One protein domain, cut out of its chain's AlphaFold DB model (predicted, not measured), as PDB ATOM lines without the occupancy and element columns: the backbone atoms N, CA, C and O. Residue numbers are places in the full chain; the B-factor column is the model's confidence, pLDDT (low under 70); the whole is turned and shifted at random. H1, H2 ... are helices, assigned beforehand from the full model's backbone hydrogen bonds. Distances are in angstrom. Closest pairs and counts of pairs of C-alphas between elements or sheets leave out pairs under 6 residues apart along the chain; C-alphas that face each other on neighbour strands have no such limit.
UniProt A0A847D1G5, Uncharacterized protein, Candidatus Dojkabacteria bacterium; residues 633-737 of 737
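What this domain is: This is residues 633 to 737 of the 737 residues of an uncharacterized protein of Candidatus Dojkabacteria bacterium (UniProt A0A847D1G5). Five short helices with mostly crossed packing form a cluster: H1, the longest, and H3 meet steeply nearest the middle, the hairpin of H4 and H5 packs on them through H4, and H2 packs on H5. Before H1, residues 633 to 668 form a long stretch with no named element, and its loop around Gly 655 makes one end of the longest axis, with the start of H5 at the other. The printed part has 105 residues with five named helices, H1 to H5 in chain order, and no named strand; the class is all helix. It is compact, with a radius of gyration of the C-alphas of 13.1 A and spans of 37 by 27 by 20 A.

How they stand to each other: H1, residues 669 to 684, touches H3, residues 698 to 710, closest at the C-alphas of Gly 674 and Thr 709, 4.0 A, opposite ways at a steep tilt of 68 degrees, only just short of about perpendicular. H4, residues 716 to 723, is the hub. It touches H3, closest at C-alphas 704 and 719, 6.3 A, at a steep tilt of 61 degrees. H1 only just touches H4, with 3 pairs of C-alphas within 8 A and residues 678 to 682 alone; the closest C-alphas, 681 and 716, are 5.8 A apart. H4 and H5, residues 726 to 735, form a hairpin at a shallow tilt of 12 degrees; their closest C-alphas, 720 and 728, are 5.2 A apart. H2, residues 689 to 695, touches H5, closest at C-alphas 695 and 727, 4.3 A. H1 and H5 are apart. Every O i to N i+4 pair is within hydrogen-bond range in H1, H3 and H5; H2 has 2 of 3 and H4 3 of 4.

Where its parts are: H1 measures 22.3 A from first to last C-alpha, beginning at (56.762, -25.899, -43.087); H3 measures 18.4 A and H5 14.4 A, ending at (46.875, -45.212, -24.506).

The domain as a whole: The C-alphas of Gly 655 and Glu 726 are farthest apart, 38.8 A. The printed part has no cut, and the links between helices are tight. Residues 653 to 658 and 737, the chain's last, are under 70 in pLDDT.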
ATOM      1  N   LYS A 633      49.839 -42.094 -45.481       90.12
ATOM      2  CA  LYS A 633      50.071 -43.153 -46.473       90.12
ATOM      3  C   LYS A 633      50.899 -42.588 -47.632       90.12
ATOM      4  O   LYS A 633      50.595 -41.515 -48.145       90.12
ATOM      5  N   SER A 634      51.931 -43.307 -48.075       86.75
ATOM      6  CA  SER A 634      52.851 -42.893 -49.157       86.75
ATOM      7  C   SER A 634      53.401 -41.461 -48.996       86.75
ATOM      8  O   SER A 634      53.399 -40.664 -49.935       86.75
ATOM      9  N   GLY A 635      53.802 -41.101 -47.775       84.69
ATOM     10  CA  GLY A 635      54.315 -39.778 -47.409       84.69
ATOM     11  C   GLY A 635      53.261 -38.669 -47.324       84.69
ATOM     12  O   GLY A 635      53.626 -37.503 -47.149       84.69
ATOM     13  N   ARG A 636      51.966 -38.988 -47.460       88.81
ATOM     14  CA  ARG A 636      50.865 -38.015 -47.514       88.81
ATOM     15  C   ARG A 636      49.759 -38.312 -46.511       88.81
ATOM     16  O   ARG A 636      49.387 -39.461 -46.302       88.81
ATOM     17  N   VAL A 637      49.178 -37.267 -45.934       91.69
ATOM     18  CA  VAL A 637      48.012 -37.360 -45.049       91.69
ATOM     19  C   VAL A 637      46.821 -37.936 -45.819       91.69
ATOM     20  O   VAL A 637      46.315 -37.327 -46.760       91.69
ATOM     21  N   ASN A 638      46.354 -39.104 -45.393       91.75
ATOM     22  CA  ASN A 638      45.143 -39.763 -45.857       91.75
ATOM     23  C   ASN A 638      43.991 -39.429 -44.896       91.75
ATOM     24  O   ASN A 638      43.766 -40.105 -43.885       91.75
ATOM     25  N   LEU A 639      43.257 -38.361 -45.200       89.75
ATOM     26  CA  LEU A 639      42.121 -37.904 -44.404       89.75
ATOM     27  C   LEU A 639      40.986 -37.395 -45.315       89.75
ATOM     28  O   LEU A 639      40.772 -36.182 -45.409       89.75
ATOM     29  N   PRO A 640      40.261 -38.300 -46.005       81.62
ATOM     30  CA  PRO A 640      39.242 -37.932 -46.984       81.62
ATOM     31  C   PRO A 640      38.205 -36.943 -46.433       81.62
ATOM     32  O   PRO A 640      37.729 -37.074 -45.305       81.62
ATOM     33  N   GLY A 641      37.866 -35.933 -47.237       76.25
ATOM     34  CA  GLY A 641      36.961 -34.847 -46.843       76.25
ATOM     35  C   GLY A 641      37.591 -33.747 -45.973       76.25
ATOM     36  O   GLY A 641      36.902 -32.786 -45.642       76.25
ATOM     37  N   SER A 642      38.878 -33.841 -45.618       84.56
ATOM     38  CA  SER A 642      39.624 -32.753 -44.970       84.56
ATOM     39  C   SER A 642      40.463 -31.958 -45.973       84.56
ATOM     40  O   SER A 642      41.043 -32.532 -46.892       84.56
ATOM     41  N   ALA A 643      40.634 -30.655 -45.724       82.25
ATOM     42  CA  ALA A 643      41.614 -29.807 -46.417       82.25
ATOM     43  C   ALA A 643      43.077 -30.247 -46.184       82.25
ATOM     44  O   ALA A 643      43.988 -29.757 -46.843       82.25
ATOM     45  N   TRP A 644      43.299 -31.173 -45.249       85.62
ATOM     46  CA  TRP A 644      44.586 -31.821 -45.014       85.62
ATOM     47  C   TRP A 644      44.863 -33.018 -45.932       85.62
ATOM     48  O   TRP A 644      45.992 -33.501 -45.966       85.62
ATOM     49  N   ASN A 645      43.864 -33.524 -46.658       87.38
ATOM     50  CA  ASN A 645      44.025 -34.713 -47.488       87.38
ATOM     51  C   ASN A 645      45.032 -34.479 -48.626       87.38
ATOM     52  O   ASN A 645      44.884 -33.546 -49.408       87.38
ATOM     53  N   GLY A 646      46.030 -35.353 -48.747       84.06
ATOM     54  CA  GLY A 646      47.094 -35.254 -49.745       84.06
ATOM     55  C   GLY A 646      48.279 -34.364 -49.345       84.06
ATOM     56  O   GLY A 646      49.301 -34.405 -50.041       84.06
ATOM     57  N   ASN A 647      48.195 -33.620 -48.231       86.12
ATOM     58  CA  ASN A 647      49.323 -32.849 -47.699       86.12
ATOM     59  C   ASN A 647      50.497 -33.773 -47.367       86.12
ATOM     60  O   ASN A 647      50.302 -34.906 -46.933       86.12
ATOM     61  N   LEU A 648      51.721 -33.290 -47.560       85.88
ATOM     62  CA  LEU A 648      52.926 -34.041 -47.220       85.88
ATOM     63  C   LEU A 648      53.068 -34.175 -45.695       85.88
ATOM     64  O   LEU A 648      52.829 -33.226 -44.955       85.88
ATOM     65  N   GLY A 649      53.511 -35.341 -45.242       82.69
ATOM     66  CA  GLY A 649      53.844 -35.618 -43.841       82.69
ATOM     67  C   GLY A 649      55.026 -36.584 -43.719       82.69
ATOM     68  O   GLY A 649      55.100 -37.399 -42.806       82.69
ATOM     69  N   THR A 650      55.941 -36.527 -44.684       79.88
ATOM     70  CA  THR A 650      57.213 -37.253 -44.650       79.88
ATOM     71  C   THR A 650      58.097 -36.781 -43.495       79.88
ATOM     72  O   THR A 650      57.982 -35.642 -43.036       79.88
ATOM     73  N   GLN A 651      59.036 -37.640 -43.090       76.38
ATOM     74  CA  GLN A 651      60.132 -37.292 -42.180       76.38
ATOM     75  C   GLN A 651      60.859 -36.011 -42.650       76.38
ATOM     76  O   GLN A 651      60.946 -35.786 -43.864       76.38
ATOM     77  N   PRO A 652      61.362 -35.158 -41.736       75.25
ATOM     78  CA  PRO A 652      62.091 -33.948 -42.108       75.25
ATOM     79  C   PRO A 652      63.316 -34.256 -42.995       75.25
ATOM     80  O   PRO A 652      64.213 -34.963 -42.540       75.25
ATOM     81  N   PRO A 653      63.419 -33.702 -44.222       62.41
ATOM     82  CA  PRO A 653      64.646 -33.775 -45.023       62.41
ATOM     83  C   PRO A 653      65.813 -32.932 -44.468       62.41
ATOM     84  O   PRO A 653      66.935 -33.057 -44.956       62.41
ATOM     85  N   GLY A 654      65.566 -32.040 -43.499       61.31
ATOM     86  CA  GLY A 654      66.563 -31.121 -42.937       61.31
ATOM     87  C   GLY A 654      67.149 -31.547 -41.584       61.31
ATOM     88  O   GLY A 654      66.465 -32.134 -40.750       61.31
ATOM     89  N   GLY A 655      68.414 -31.178 -41.348       68.62
ATOM     90  CA  GLY A 655      69.157 -31.423 -40.101       68.62
ATOM     91  C   GLY A 655      69.361 -30.187 -39.212       68.62
ATOM     92  O   GLY A 655      70.346 -30.122 -38.478       68.62
ATOM     93  N   LEU A 656      68.500 -29.165 -39.301       69.69
ATOM     94  CA  LEU A 656      68.597 -27.974 -38.448       69.69
ATOM     95  C   LEU A 656      68.230 -28.311 -36.994       69.69
ATOM     96  O   LEU A 656      67.475 -29.249 -36.727       69.69
ATOM     97  N   ALA A 657      68.720 -27.496 -36.053       63.72
ATOM     98  CA  ALA A 657      68.434 -27.641 -34.625       63.72
ATOM     99  C   ALA A 657      66.923 -27.762 -34.334       63.72
ATOM    100  O   ALA A 657      66.098 -27.162 -35.025       63.72
ATOM    101  N   ASN A 658      66.590 -28.527 -33.291       64.81
ATOM    102  CA  ASN A 658      65.242 -28.959 -32.896       64.81
ATOM    103  C   ASN A 658      64.552 -29.967 -33.844       64.81
ATOM    104  O   ASN A 658      63.393 -30.290 -33.610       64.81
ATOM    105  N   GLY A 659      65.234 -30.504 -34.867       79.62
ATOM    106  CA  GLY A 659      64.816 -31.737 -35.558       79.62
ATOM    107  C   GLY A 659      63.369 -31.712 -36.065       79.62
ATOM    108  O   GLY A 659      62.979 -30.791 -36.785       79.62
ATOM    109  N   ALA A 660      62.569 -32.704 -35.665       79.75
ATOM    110  CA  ALA A 660      61.149 -32.811 -36.016       79.75
ATOM    111  C   ALA A 660      60.254 -31.713 -35.397       79.75
ATOM    112  O   ALA A 660      59.127 -31.514 -35.839       79.75
ATOM    113  N   LEU A 661      60.745 -30.951 -34.414       82.19
ATOM    114  CA  LEU A 661      60.039 -29.811 -33.815       82.19
ATOM    115  C   LEU A 661      60.339 -28.478 -34.527       82.19
ATOM    116  O   LEU A 661      59.780 -27.444 -34.160       82.19
ATOM    117  N   ASN A 662      61.229 -28.469 -35.525       80.31
ATOM    118  CA  ASN A 662      61.544 -27.278 -36.311       80.31
ATOM    119  C   ASN A 662      60.769 -27.290 -37.641       80.31
ATOM    120  O   ASN A 662      61.081 -28.108 -38.509       80.31
ATOM    121  N   PRO A 663      59.834 -26.351 -37.882       82.56
ATOM    122  CA  PRO A 663      59.067 -26.323 -39.126       82.56
ATOM    123  C   PRO A 663      59.955 -26.096 -40.358       82.56
ATOM    124  O   PRO A 663      59.599 -26.517 -41.452       82.56
ATOM    125  N   SER A 664      61.134 -25.488 -40.189       81.81
ATOM    126  CA  SER A 664      62.102 -25.241 -41.269       81.81
ATOM    127  C   SER A 664      62.776 -26.520 -41.784       81.81
ATOM    128  O   SER A 664      63.392 -26.488 -42.843       81.81
ATOM    129  N   ASN A 665      62.670 -27.637 -41.055       79.69
ATOM    130  CA  ASN A 665      63.175 -28.938 -41.498       79.69
ATOM    131  C   ASN A 665      62.199 -29.684 -42.428       79.69
ATOM    132  O   ASN A 665      62.546 -30.762 -42.901       79.69
ATOM    133  N   PHE A 666      61.009 -29.132 -42.711       84.31
ATOM    134  CA  PHE A 666      59.977 -29.755 -43.547       84.31
ATOM    135  C   PHE A 666      59.635 -28.898 -44.774       84.31
ATOM    136  O   PHE A 666      59.411 -27.695 -44.663       84.31
ATOM    137  N   THR A 667      59.479 -29.532 -45.940       78.56
ATOM    138  CA  THR A 667      59.204 -28.859 -47.229       78.56
ATOM    139  C   THR A 667      57.950 -27.972 -47.220       78.56
ATOM    140  O   THR A 667      57.944 -26.903 -47.821       78.56
ATOM    141  N   GLY A 668      56.886 -28.396 -46.528       76.06
ATOM    142  CA  GLY A 668      55.649 -27.626 -46.333       76.06
ATOM    143  C   GLY A 668      55.561 -26.920 -44.976       76.06
ATOM    144  O   GLY A 668      54.463 -26.637 -44.496       76.06
ATOM    145  N   GLY A 669      56.698 -26.663 -44.326       85.25
ATOM    146  CA  GLY A 669      56.762 -25.899 -43.087       85.25
ATOM    147  C   GLY A 669      55.998 -26.538 -41.925       85.25
ATOM    148  O   GLY A 669      55.960 -27.760 -41.758       85.25
ATOM    149  N   ALA A 670      55.348 -25.686 -41.126       85.12
ATOM    150  CA  ALA A 670      54.640 -26.102 -39.918       85.12
ATOM    151  C   ALA A 670      53.479 -27.079 -40.177       85.12
ATOM    152  O   ALA A 670      53.179 -27.902 -39.319       85.12
ATOM    153  N   THR A 671      52.860 -27.031 -41.360       85.88
ATOM    154  CA  THR A 671      51.781 -27.946 -41.757       85.88
ATOM    155  C   THR A 671      52.302 -29.381 -41.879       85.88
ATOM    156  O   THR A 671      51.786 -30.280 -41.219       85.88
ATOM    157  N   ASN A 672      53.376 -29.601 -42.643       89.62
ATOM    158  CA  ASN A 672      53.999 -30.925 -42.759       89.62
ATOM    159  C   ASN A 672      54.535 -31.429 -41.412       89.62
ATOM    160  O   ASN A 672      54.364 -32.599 -41.080       89.62
ATOM    161  N   MET A 673      55.158 -30.534 -40.639       89.06
ATOM    162  CA  MET A 673      55.642 -30.812 -39.286       89.06
ATOM    163  C   MET A 673      54.508 -31.301 -38.374       89.06
ATOM    164  O   MET A 673      54.651 -32.322 -37.712       89.06
ATOM    165  N   GLY A 674      53.363 -30.610 -38.368       90.81
ATOM    166  CA  GLY A 674      52.200 -30.988 -37.565       90.81
ATOM    167  C   GLY A 674      51.613 -32.343 -37.966       90.81
ATOM    168  O   GLY A 674      51.235 -33.124 -37.094       90.81
ATOM    169  N   ALA A 675      51.601 -32.662 -39.264       92.81
ATOM    170  CA  ALA A 675      51.211 -33.984 -39.753       92.81
ATOM    171  C   ALA A 675      52.180 -35.084 -39.292       92.81
ATOM    172  O   ALA A 675      51.739 -36.081 -38.721       92.81
ATOM    173  N   PHE A 676      53.486 -34.892 -39.497       92.06
ATOM    174  CA  PHE A 676      54.513 -35.861 -39.109       92.06
ATOM    175  C   PHE A 676      54.567 -36.079 -37.590       92.06
ATOM    176  O   PHE A 676      54.635 -37.219 -37.139       92.06
ATOM    177  N   ASN A 677      54.478 -35.013 -36.790       91.88
ATOM    178  CA  ASN A 677      54.526 -35.120 -35.330       91.88
ATOM    179  C   ASN A 677      53.257 -35.763 -34.758       91.88
ATOM    180  O   ASN A 677      53.365 -36.553 -33.822       91.88
ATOM    181  N   LEU A 678      52.079 -35.508 -35.344       94.50
ATOM    182  CA  LEU A 678      50.865 -36.237 -34.974       94.50
ATOM    183  C   LEU A 678      50.978 -37.727 -35.333       94.50
ATOM    184  O   LEU A 678      50.662 -38.566 -34.498       94.50
ATOM    185  N   GLU A 679      51.448 -38.075 -36.534       93.38
ATOM    186  CA  GLU A 679      51.678 -39.475 -36.927       93.38
ATOM    187  C   GLU A 679      52.670 -40.169 -35.984       93.38
ATOM    188  O   GLU A 679      52.386 -41.249 -35.470       93.38
ATOM    189  N   SER A 680      53.795 -39.513 -35.692       91.50
ATOM    190  CA  SER A 680      54.804 -39.991 -34.746       91.50
ATOM    191  C   SER A 680      54.212 -40.234 -33.357       91.50
ATOM    192  O   SER A 680      54.406 -41.302 -32.772       91.50
ATOM    193  N   ALA A 681      53.418 -39.289 -32.846       92.06
ATOM    194  CA  ALA A 681      52.751 -39.418 -31.559       92.06
ATOM    195  C   ALA A 681      51.708 -40.550 -31.554       92.06
ATOM    196  O   ALA A 681      51.634 -41.301 -30.584       92.06
ATOM    197  N   LEU A 682      50.942 -40.723 -32.636       94.06
ATOM    198  CA  LEU A 682      49.971 -41.812 -32.784       94.06
ATOM    199  C   LEU A 682      50.658 -43.189 -32.809       94.06
ATOM    200  O   LEU A 682      50.247 -44.074 -32.058       94.06
ATOM    201  N   GLN A 683      51.724 -43.358 -33.601       92.00
ATOM    202  CA  GLN A 683      52.483 -44.617 -33.676       92.00
ATOM    203  C   GLN A 683      53.186 -44.937 -32.350       92.00
ATOM    204  O   GLN A 683      53.102 -46.063 -31.865       92.00
ATOM    205  N   THR A 684      53.826 -43.942 -31.728       88.88
ATOM    206  CA  THR A 684      54.556 -44.108 -30.458       88.88
ATOM    207  C   THR A 684      53.634 -44.512 -29.304       88.88
ATOM    208  O   THR A 684      54.038 -45.289 -28.445       88.88
ATOM    209  N   ASN A 685      52.384 -44.038 -29.300       90.50
ATOM    210  CA  ASN A 685      51.369 -44.417 -28.309       90.50
ATOM    211  C   ASN A 685      50.550 -45.661 -28.720       90.50
ATOM    212  O   ASN A 685      49.518 -45.942 -28.117       90.50
ATOM    213  N   GLY A 686      50.963 -46.405 -29.755       89.06
ATOM    214  CA  GLY A 686      50.306 -47.653 -30.162       89.06
ATOM    215  C   GLY A 686      48.885 -47.489 -30.720       89.06
ATOM    216  O   GLY A 686      48.133 -48.466 -30.784       89.06
ATOM    217  N   VAL A 687      48.487 -46.280 -31.129       92.12
ATOM    218  CA  VAL A 687      47.159 -46.041 -31.708       92.12
ATOM    219  C   VAL A 687      47.064 -46.746 -33.061       92.12
ATOM    220  O   VAL A 687      47.969 -46.668 -33.883       92.12
ATOM    221  N   THR A 688      45.956 -47.432 -33.333       92.25
ATOM    222  CA  THR A 688      45.710 -48.046 -34.650       92.25
ATOM    223  C   THR A 688      44.838 -47.150 -35.528       92.25
ATOM    224  O   THR A 688      44.039 -46.365 -35.020       92.25
ATOM    225  N   GLU A 689      44.917 -47.302 -36.856       91.75
ATOM    226  CA  GLU A 689      44.042 -46.576 -37.796       91.75
ATOM    227  C   GLU A 689      42.551 -46.816 -37.496       91.75
ATOM    228  O   GLU A 689      41.754 -45.878 -37.513       91.75
ATOM    229  N   SER A 690      42.186 -48.043 -37.111       90.44
ATOM    230  CA  SER A 690      40.848 -48.376 -36.616       90.44
ATOM    231  C   SER A 690      40.494 -47.667 -35.309       90.44
ATOM    232  O   SER A 690      39.392 -47.141 -35.192       90.44
ATOM    233  N   LEU A 691      41.405 -47.616 -34.328       92.06
ATOM    234  CA  LEU A 691      41.148 -46.942 -33.051       92.06
ATOM    235  C   LEU A 691      40.961 -45.431 -33.256       92.06
ATOM    236  O   LEU A 691      40.044 -44.854 -32.678       92.06
ATOM    237  N   LEU A 692      41.763 -44.814 -34.129       94.44
ATOM    238  CA  LEU A 692      41.647 -43.397 -34.462       94.44
ATOM    239  C   LEU A 692      40.338 -43.085 -35.202       94.44
ATOM    240  O   LEU A 692      39.565 -42.243 -34.749       94.44
ATOM    241  N   ARG A 693      40.070 -43.761 -36.329       91.69
ATOM    242  CA  ARG A 693      38.946 -43.422 -37.224       91.69
ATOM    243  C   ARG A 693      37.574 -43.867 -36.718       91.69
ATOM    244  O   ARG A 693      36.579 -43.276 -37.124       91.69
ATOM    245  N   ASN A 694      37.500 -44.883 -35.854       93.94
ATOM    246  CA  ASN A 694      36.222 -45.310 -35.271       93.94
ATOM    247  C   ASN A 694      35.773 -44.411 -34.110       93.94
ATOM    248  O   ASN A 694      34.588 -44.407 -33.787       93.94
ATOM    249  N   ASN A 695      36.697 -43.670 -33.485       94.31
ATOM    250  CA  ASN A 695      36.407 -42.840 -32.314       94.31
ATOM    251  C   ASN A 695      36.447 -41.335 -32.613       94.31
ATOM    252  O   ASN A 695      35.641 -40.604 -32.049       94.31
ATOM    253  N   LEU A 696      37.331 -40.857 -33.500       94.50
ATOM    254  CA  LEU A 696      37.401 -39.441 -33.877       94.50
ATOM    255  C   LEU A 696      36.830 -39.172 -35.267       94.50
ATOM    256  O   LEU A 696      37.177 -39.820 -36.254       94.50
ATOM    257  N   GLN A 697      36.018 -38.122 -35.355       92.31
ATOM    258  CA  GLN A 697      35.562 -37.562 -36.621       92.31
ATOM    259  C   GLN A 697      36.706 -36.855 -37.364       92.31
ATOM    260  O   GLN A 697      37.647 -36.329 -36.766       92.31
ATOM    261  N   THR A 698      36.582 -36.732 -38.688       89.19
ATOM    262  CA  THR A 698      37.531 -35.997 -39.547       89.19
ATOM    263  C   THR A 698      37.823 -34.569 -39.055       89.19
ATOM    264  O   THR A 698      38.952 -34.091 -39.166       89.19
ATOM    265  N   SER A 699      36.828 -33.892 -38.476       87.06
ATOM    266  CA  SER A 699      36.946 -32.557 -37.868       87.06
ATOM    267  C   SER A 699      37.802 -32.536 -36.593       87.06
ATOM    268  O   SER A 699      38.478 -31.546 -36.320       87.06
ATOM    269  N   GLU A 700      37.805 -33.620 -35.823       92.38
ATOM    270  CA  GLU A 700      38.587 -33.773 -34.594       92.38
ATOM    271  C   GLU A 700      40.035 -34.155 -34.910       92.38
ATOM    272  O   GLU A 700      40.959 -33.572 -34.348       92.38
ATOM    273  N   ILE A 701      40.246 -35.028 -35.900       94.00
ATOM    274  CA  ILE A 701      41.584 -35.332 -36.434       94.00
ATOM    275  C   ILE A 701      42.219 -34.065 -37.040       94.00
ATOM    276  O   ILE A 701      43.400 -33.799 -36.825       94.00
ATOM    277  N   HIS A 702      41.437 -33.213 -37.717       91.00
ATOM    278  CA  HIS A 702      41.891 -31.885 -38.157       91.00
ATOM    279  C   HIS A 702      42.287 -30.999 -36.958       91.00
ATOM    280  O   HIS A 702      43.340 -30.365 -36.983       91.00
ATOM    281  N   ARG A 703      41.513 -30.979 -35.863       90.25
ATOM    282  CA  ARG A 703      41.912 -30.242 -34.649       90.25
ATOM    283  C   ARG A 703      43.242 -30.738 -34.077       90.25
ATOM    284  O   ARG A 703      44.074 -29.897 -33.753       90.25
ATOM    285  N   LEU A 704      43.480 -32.053 -34.030       94.06
ATOM    286  CA  LEU A 704      44.783 -32.610 -33.639       94.06
ATOM    287  C   LEU A 704      45.909 -32.119 -34.562       94.06
ATOM    288  O   LEU A 704      46.911 -31.608 -34.069       94.06
ATOM    289  N   LEU A 705      45.726 -32.171 -35.885       93.56
ATOM    290  CA  LEU A 705      46.709 -31.652 -36.851       93.56
ATOM    291  C   LEU A 705      47.045 -30.169 -36.605       93.56
ATOM    292  O   LEU A 705      48.215 -29.781 -36.628       93.56
ATOM    293  N   ASN A 706      46.044 -29.342 -36.292       91.94
ATOM    294  CA  ASN A 706      46.248 -27.927 -35.968       91.94
ATOM    295  C   ASN A 706      46.963 -27.718 -34.616       91.94
ATOM    296  O   ASN A 706      47.765 -26.788 -34.495       91.94
ATOM    297  N   ILE A 707      46.718 -28.575 -33.617       92.12
ATOM    298  CA  ILE A 707      47.427 -28.561 -32.323       92.12
ATOM    299  C   ILE A 707      48.912 -28.870 -32.531       92.12
ATOM    300  O   ILE A 707      49.747 -28.050 -32.156       92.12
ATOM    301  N   PHE A 708      49.247 -29.967 -33.214       91.38
ATOM    302  CA  PHE A 708      50.638 -30.336 -33.517       91.38
ATOM    303  C   PHE A 708      51.332 -29.356 -34.485       91.38
ATOM    304  O   PHE A 708      52.553 -29.227 -34.469       91.38
ATOM    305  N   THR A 709      50.575 -28.603 -35.288       91.31
ATOM    306  CA  THR A 709      51.104 -27.475 -36.083       91.31
ATOM    307  C   THR A 709      51.466 -26.269 -35.209       91.31
ATOM    308  O   THR A 709      52.486 -25.621 -35.439       91.31
ATOM    309  N   SER A 710      50.626 -25.947 -34.219       87.75
ATOM    310  CA  SER A 710      50.768 -24.747 -33.377       87.75
ATOM    311  C   SER A 710      51.729 -24.950 -32.204       87.75
ATOM    312  O   SER A 710      52.395 -24.011 -31.778       87.75
ATOM    313  N   ASN A 711      51.796 -26.173 -31.681       89.50
ATOM    314  CA  ASN A 711      52.680 -26.592 -30.605       89.50
ATOM    315  C   ASN A 711      53.209 -28.002 -30.940       89.50
ATOM    316  O   ASN A 711      52.610 -28.998 -30.527       89.50
ATOM    317  N   PRO A 712      54.310 -28.111 -31.711       85.19
ATOM    318  CA  PRO A 712      54.824 -29.402 -32.174       85.19
ATOM    319  C   PRO A 712      55.322 -30.325 -31.061       85.19
ATOM    320  O   PRO A 712      55.428 -31.524 -31.287       85.19
ATOM    321  N   SER A 713      55.611 -29.779 -29.878       84.00
ATOM    322  CA  SER A 713      56.014 -30.505 -28.666       84.00
ATOM    323  C   SER A 713      54.843 -31.003 -27.805       84.00
ATOM    324  O   SER A 713      55.074 -31.507 -26.710       84.00
ATOM    325  N   THR A 714      53.592 -30.839 -28.252       89.50
ATOM    326  CA  THR A 714      52.421 -31.352 -27.516       89.50
ATOM    327  C   THR A 714      52.438 -32.878 -27.519       89.50
ATOM    328  O   THR A 714      52.607 -33.492 -28.569       89.50
ATOM    329  N   ASP A 715      52.222 -33.504 -26.366       91.44
ATOM    330  CA  ASP A 715      52.003 -34.946 -26.289       91.44
ATOM    331  C   ASP A 715      50.577 -35.323 -26.739       91.44
ATOM    332  O   ASP A 715      49.643 -34.512 -26.702       91.44
ATOM    333  N   LEU A 716      50.386 -36.574 -27.168       93.81
ATOM    334  CA  LEU A 716      49.090 -37.030 -27.674       93.81
ATOM    335  C   LEU A 716      47.980 -36.932 -26.614       93.81
ATOM    336  O   LEU A 716      46.849 -36.586 -26.954       93.81
ATOM    337  N   SER A 717      48.295 -37.190 -25.344       93.88
ATOM    338  CA  SER A 717      47.318 -37.184 -24.254       93.88
ATOM    339  C   SER A 717      46.776 -35.779 -23.991       93.88
ATOM    340  O   SER A 717      45.559 -35.592 -23.972       93.88
ATOM    341  N   THR A 718      47.642 -34.768 -23.897       93.25
ATOM    342  CA  THR A 718      47.254 -33.350 -23.811       93.25
ATOM    343  C   THR A 718      46.450 -32.913 -25.039       93.25
ATOM    344  O   THR A 718      45.423 -32.238 -24.905       93.25
ATOM    345  N   ALA A 719      46.857 -33.330 -26.244       93.06
ATOM    346  CA  ALA A 719      46.136 -32.994 -27.470       93.06
ATOM    347  C   ALA A 719      44.715 -33.598 -27.483       93.06
ATOM    348  O   ALA A 719      43.750 -32.885 -27.773       93.06
ATOM    349  N   LEU A 720      44.556 -34.869 -27.094       94.06
ATOM    350  CA  LEU A 720      43.258 -35.548 -26.986       94.06
ATOM    351  C   LEU A 720      42.370 -34.936 -25.893       94.06
ATOM    352  O   LEU A 720      41.190 -34.681 -26.139       94.06
ATOM    353  N   GLN A 721      42.922 -34.623 -24.715       92.62
ATOM    354  CA  GLN A 721      42.186 -33.938 -23.642       92.62
ATOM    355  C   GLN A 721      41.600 -32.600 -24.117       92.62
ATOM    356  O   GLN A 721      40.454 -32.279 -23.794       92.62
ATOM    357  N   SER A 722      42.336 -31.851 -24.947       90.12
ATOM    358  CA  SER A 722      41.884 -30.555 -25.469       90.12
ATOM    359  C   SER A 722      40.689 -30.640 -26.438       90.12
ATOM    360  O   SER A 722      39.964 -29.657 -26.602       90.12
ATOM    361  N   LEU A 723      40.432 -31.808 -27.049       89.69
ATOM    362  CA  LEU A 723      39.246 -32.032 -27.886       89.69
ATOM    363  C   LEU A 723      37.947 -32.088 -27.068       89.69
ATOM    364  O   LEU A 723      36.890 -31.730 -27.590       89.69
ATOM    365  N   ASN A 724      38.026 -32.533 -25.806       87.56
ATOM    366  CA  ASN A 724      36.900 -32.736 -24.887       87.56
ATOM    367  C   ASN A 724      35.714 -33.525 -25.495       87.56
ATOM    368  O   ASN A 724      34.547 -33.202 -25.260       87.56
ATOM    369  N   SER A 725      36.007 -34.568 -26.276       91.81
ATOM    370  CA  SER A 725      35.006 -35.475 -26.847       91.81
ATOM    371  C   SER A 725      35.096 -36.883 -26.261       91.81
ATOM    372  O   SER A 725      36.101 -37.278 -25.670       91.81
ATOM    373  N   GLU A 726      34.014 -37.648 -26.391       90.19
ATOM    374  CA  GLU A 726      33.916 -39.019 -25.872       90.19
ATOM    375  C   GLU A 726      34.855 -39.980 -26.620       90.19
ATOM    376  O   GLU A 726      35.548 -40.787 -26.001       90.19
ATOM    377  N   GLY A 727      34.994 -39.799 -27.937       89.94
ATOM    378  CA  GLY A 727      35.982 -40.513 -28.741       89.94
ATOM    379  C   GLY A 727      37.426 -40.198 -28.347       89.94
ATOM    380  O   GLY A 727      38.242 -41.109 -28.230       89.94
ATOM    381  N   ALA A 728      37.740 -38.930 -28.054       93.19
ATOM    382  CA  ALA A 728      39.072 -38.552 -27.582       93.19
ATOM    383  C   ALA A 728      39.403 -39.162 -26.212       93.19
ATOM    384  O   ALA A 728      40.535 -39.591 -26.002       93.19
ATOM    385  N   LYS A 729      38.416 -39.264 -25.308       92.94
ATOM    386  CA  LYS A 729      38.558 -39.974 -24.024       92.94
ATOM    387  C   LYS A 729      38.780 -41.471 -24.221       92.94
ATOM    388  O   LYS A 729      39.673 -42.020 -23.597       92.94
ATOM    389  N   THR A 730      38.053 -42.101 -25.143       93.75
ATOM    390  CA  THR A 730      38.219 -43.532 -25.456       93.75
ATOM    391  C   THR A 730      39.630 -43.842 -25.975       93.75
ATOM    392  O   THR A 730      40.227 -44.840 -25.582       93.75
ATOM    393  N   ILE A 731      40.205 -42.973 -26.819       92.19
ATOM    394  CA  ILE A 731      41.608 -43.117 -27.251       92.19
ATOM    395  C   ILE A 731      42.567 -42.833 -26.087       92.19
ATOM    396  O   ILE A 731      43.518 -43.585 -25.906       92.19
ATOM    397  N   LEU A 732      42.317 -41.792 -25.287       93.69
ATOM    398  CA  LEU A 732      43.136 -41.445 -24.121       93.69
ATOM    399  C   LEU A 732      43.212 -42.602 -23.108       93.69
ATOM    400  O   LEU A 732      44.298 -42.930 -22.644       93.69
ATOM    401  N   GLU A 733      42.085 -43.241 -22.799       92.19
ATOM    402  CA  GLU A 733      42.007 -44.431 -21.945       92.19
ATOM    403  C   GLU A 733      42.775 -45.610 -22.558       92.19
ATOM    404  O   GLU A 733      43.531 -46.275 -21.856       92.19
ATOM    405  N   ALA A 734      42.663 -45.827 -23.874       89.81
ATOM    406  CA  ALA A 734      43.371 -46.902 -24.569       89.81
ATOM    407  C   ALA A 734      44.905 -46.730 -24.611       89.81
ATOM    408  O   ALA A 734      45.610 -47.735 -24.690       89.81
ATOM    409  N   ILE A 735      45.423 -45.495 -24.554       89.19
ATOM    410  CA  ILE A 735      46.875 -45.212 -24.506       89.19
ATOM    411  C   ILE A 735      47.424 -45.015 -23.083       89.19
ATOM    412  O   ILE A 735      48.637 -44.966 -22.908       89.19
ATOM    413  N   SER A 736      46.555 -44.900 -22.072       80.25
ATOM    414  CA  SER A 736      46.927 -44.665 -20.661       80.25
ATOM    415  C   SER A 736      46.746 -45.903 -19.764       80.25
ATOM    416  O   SER A 736      46.613 -45.748 -18.549       80.25
ATOM    417  N   GLY A 737      46.651 -47.095 -20.370       56.81
ATOM    418  CA  GLY A 737      46.296 -48.368 -19.718       56.81
ATOM    419  C   GLY A 737      47.298 -48.900 -18.697       56.81
ATOM    420  O   GLY A 737      48.516 -48.719 -18.908       56.81
TER     421      GLY A 737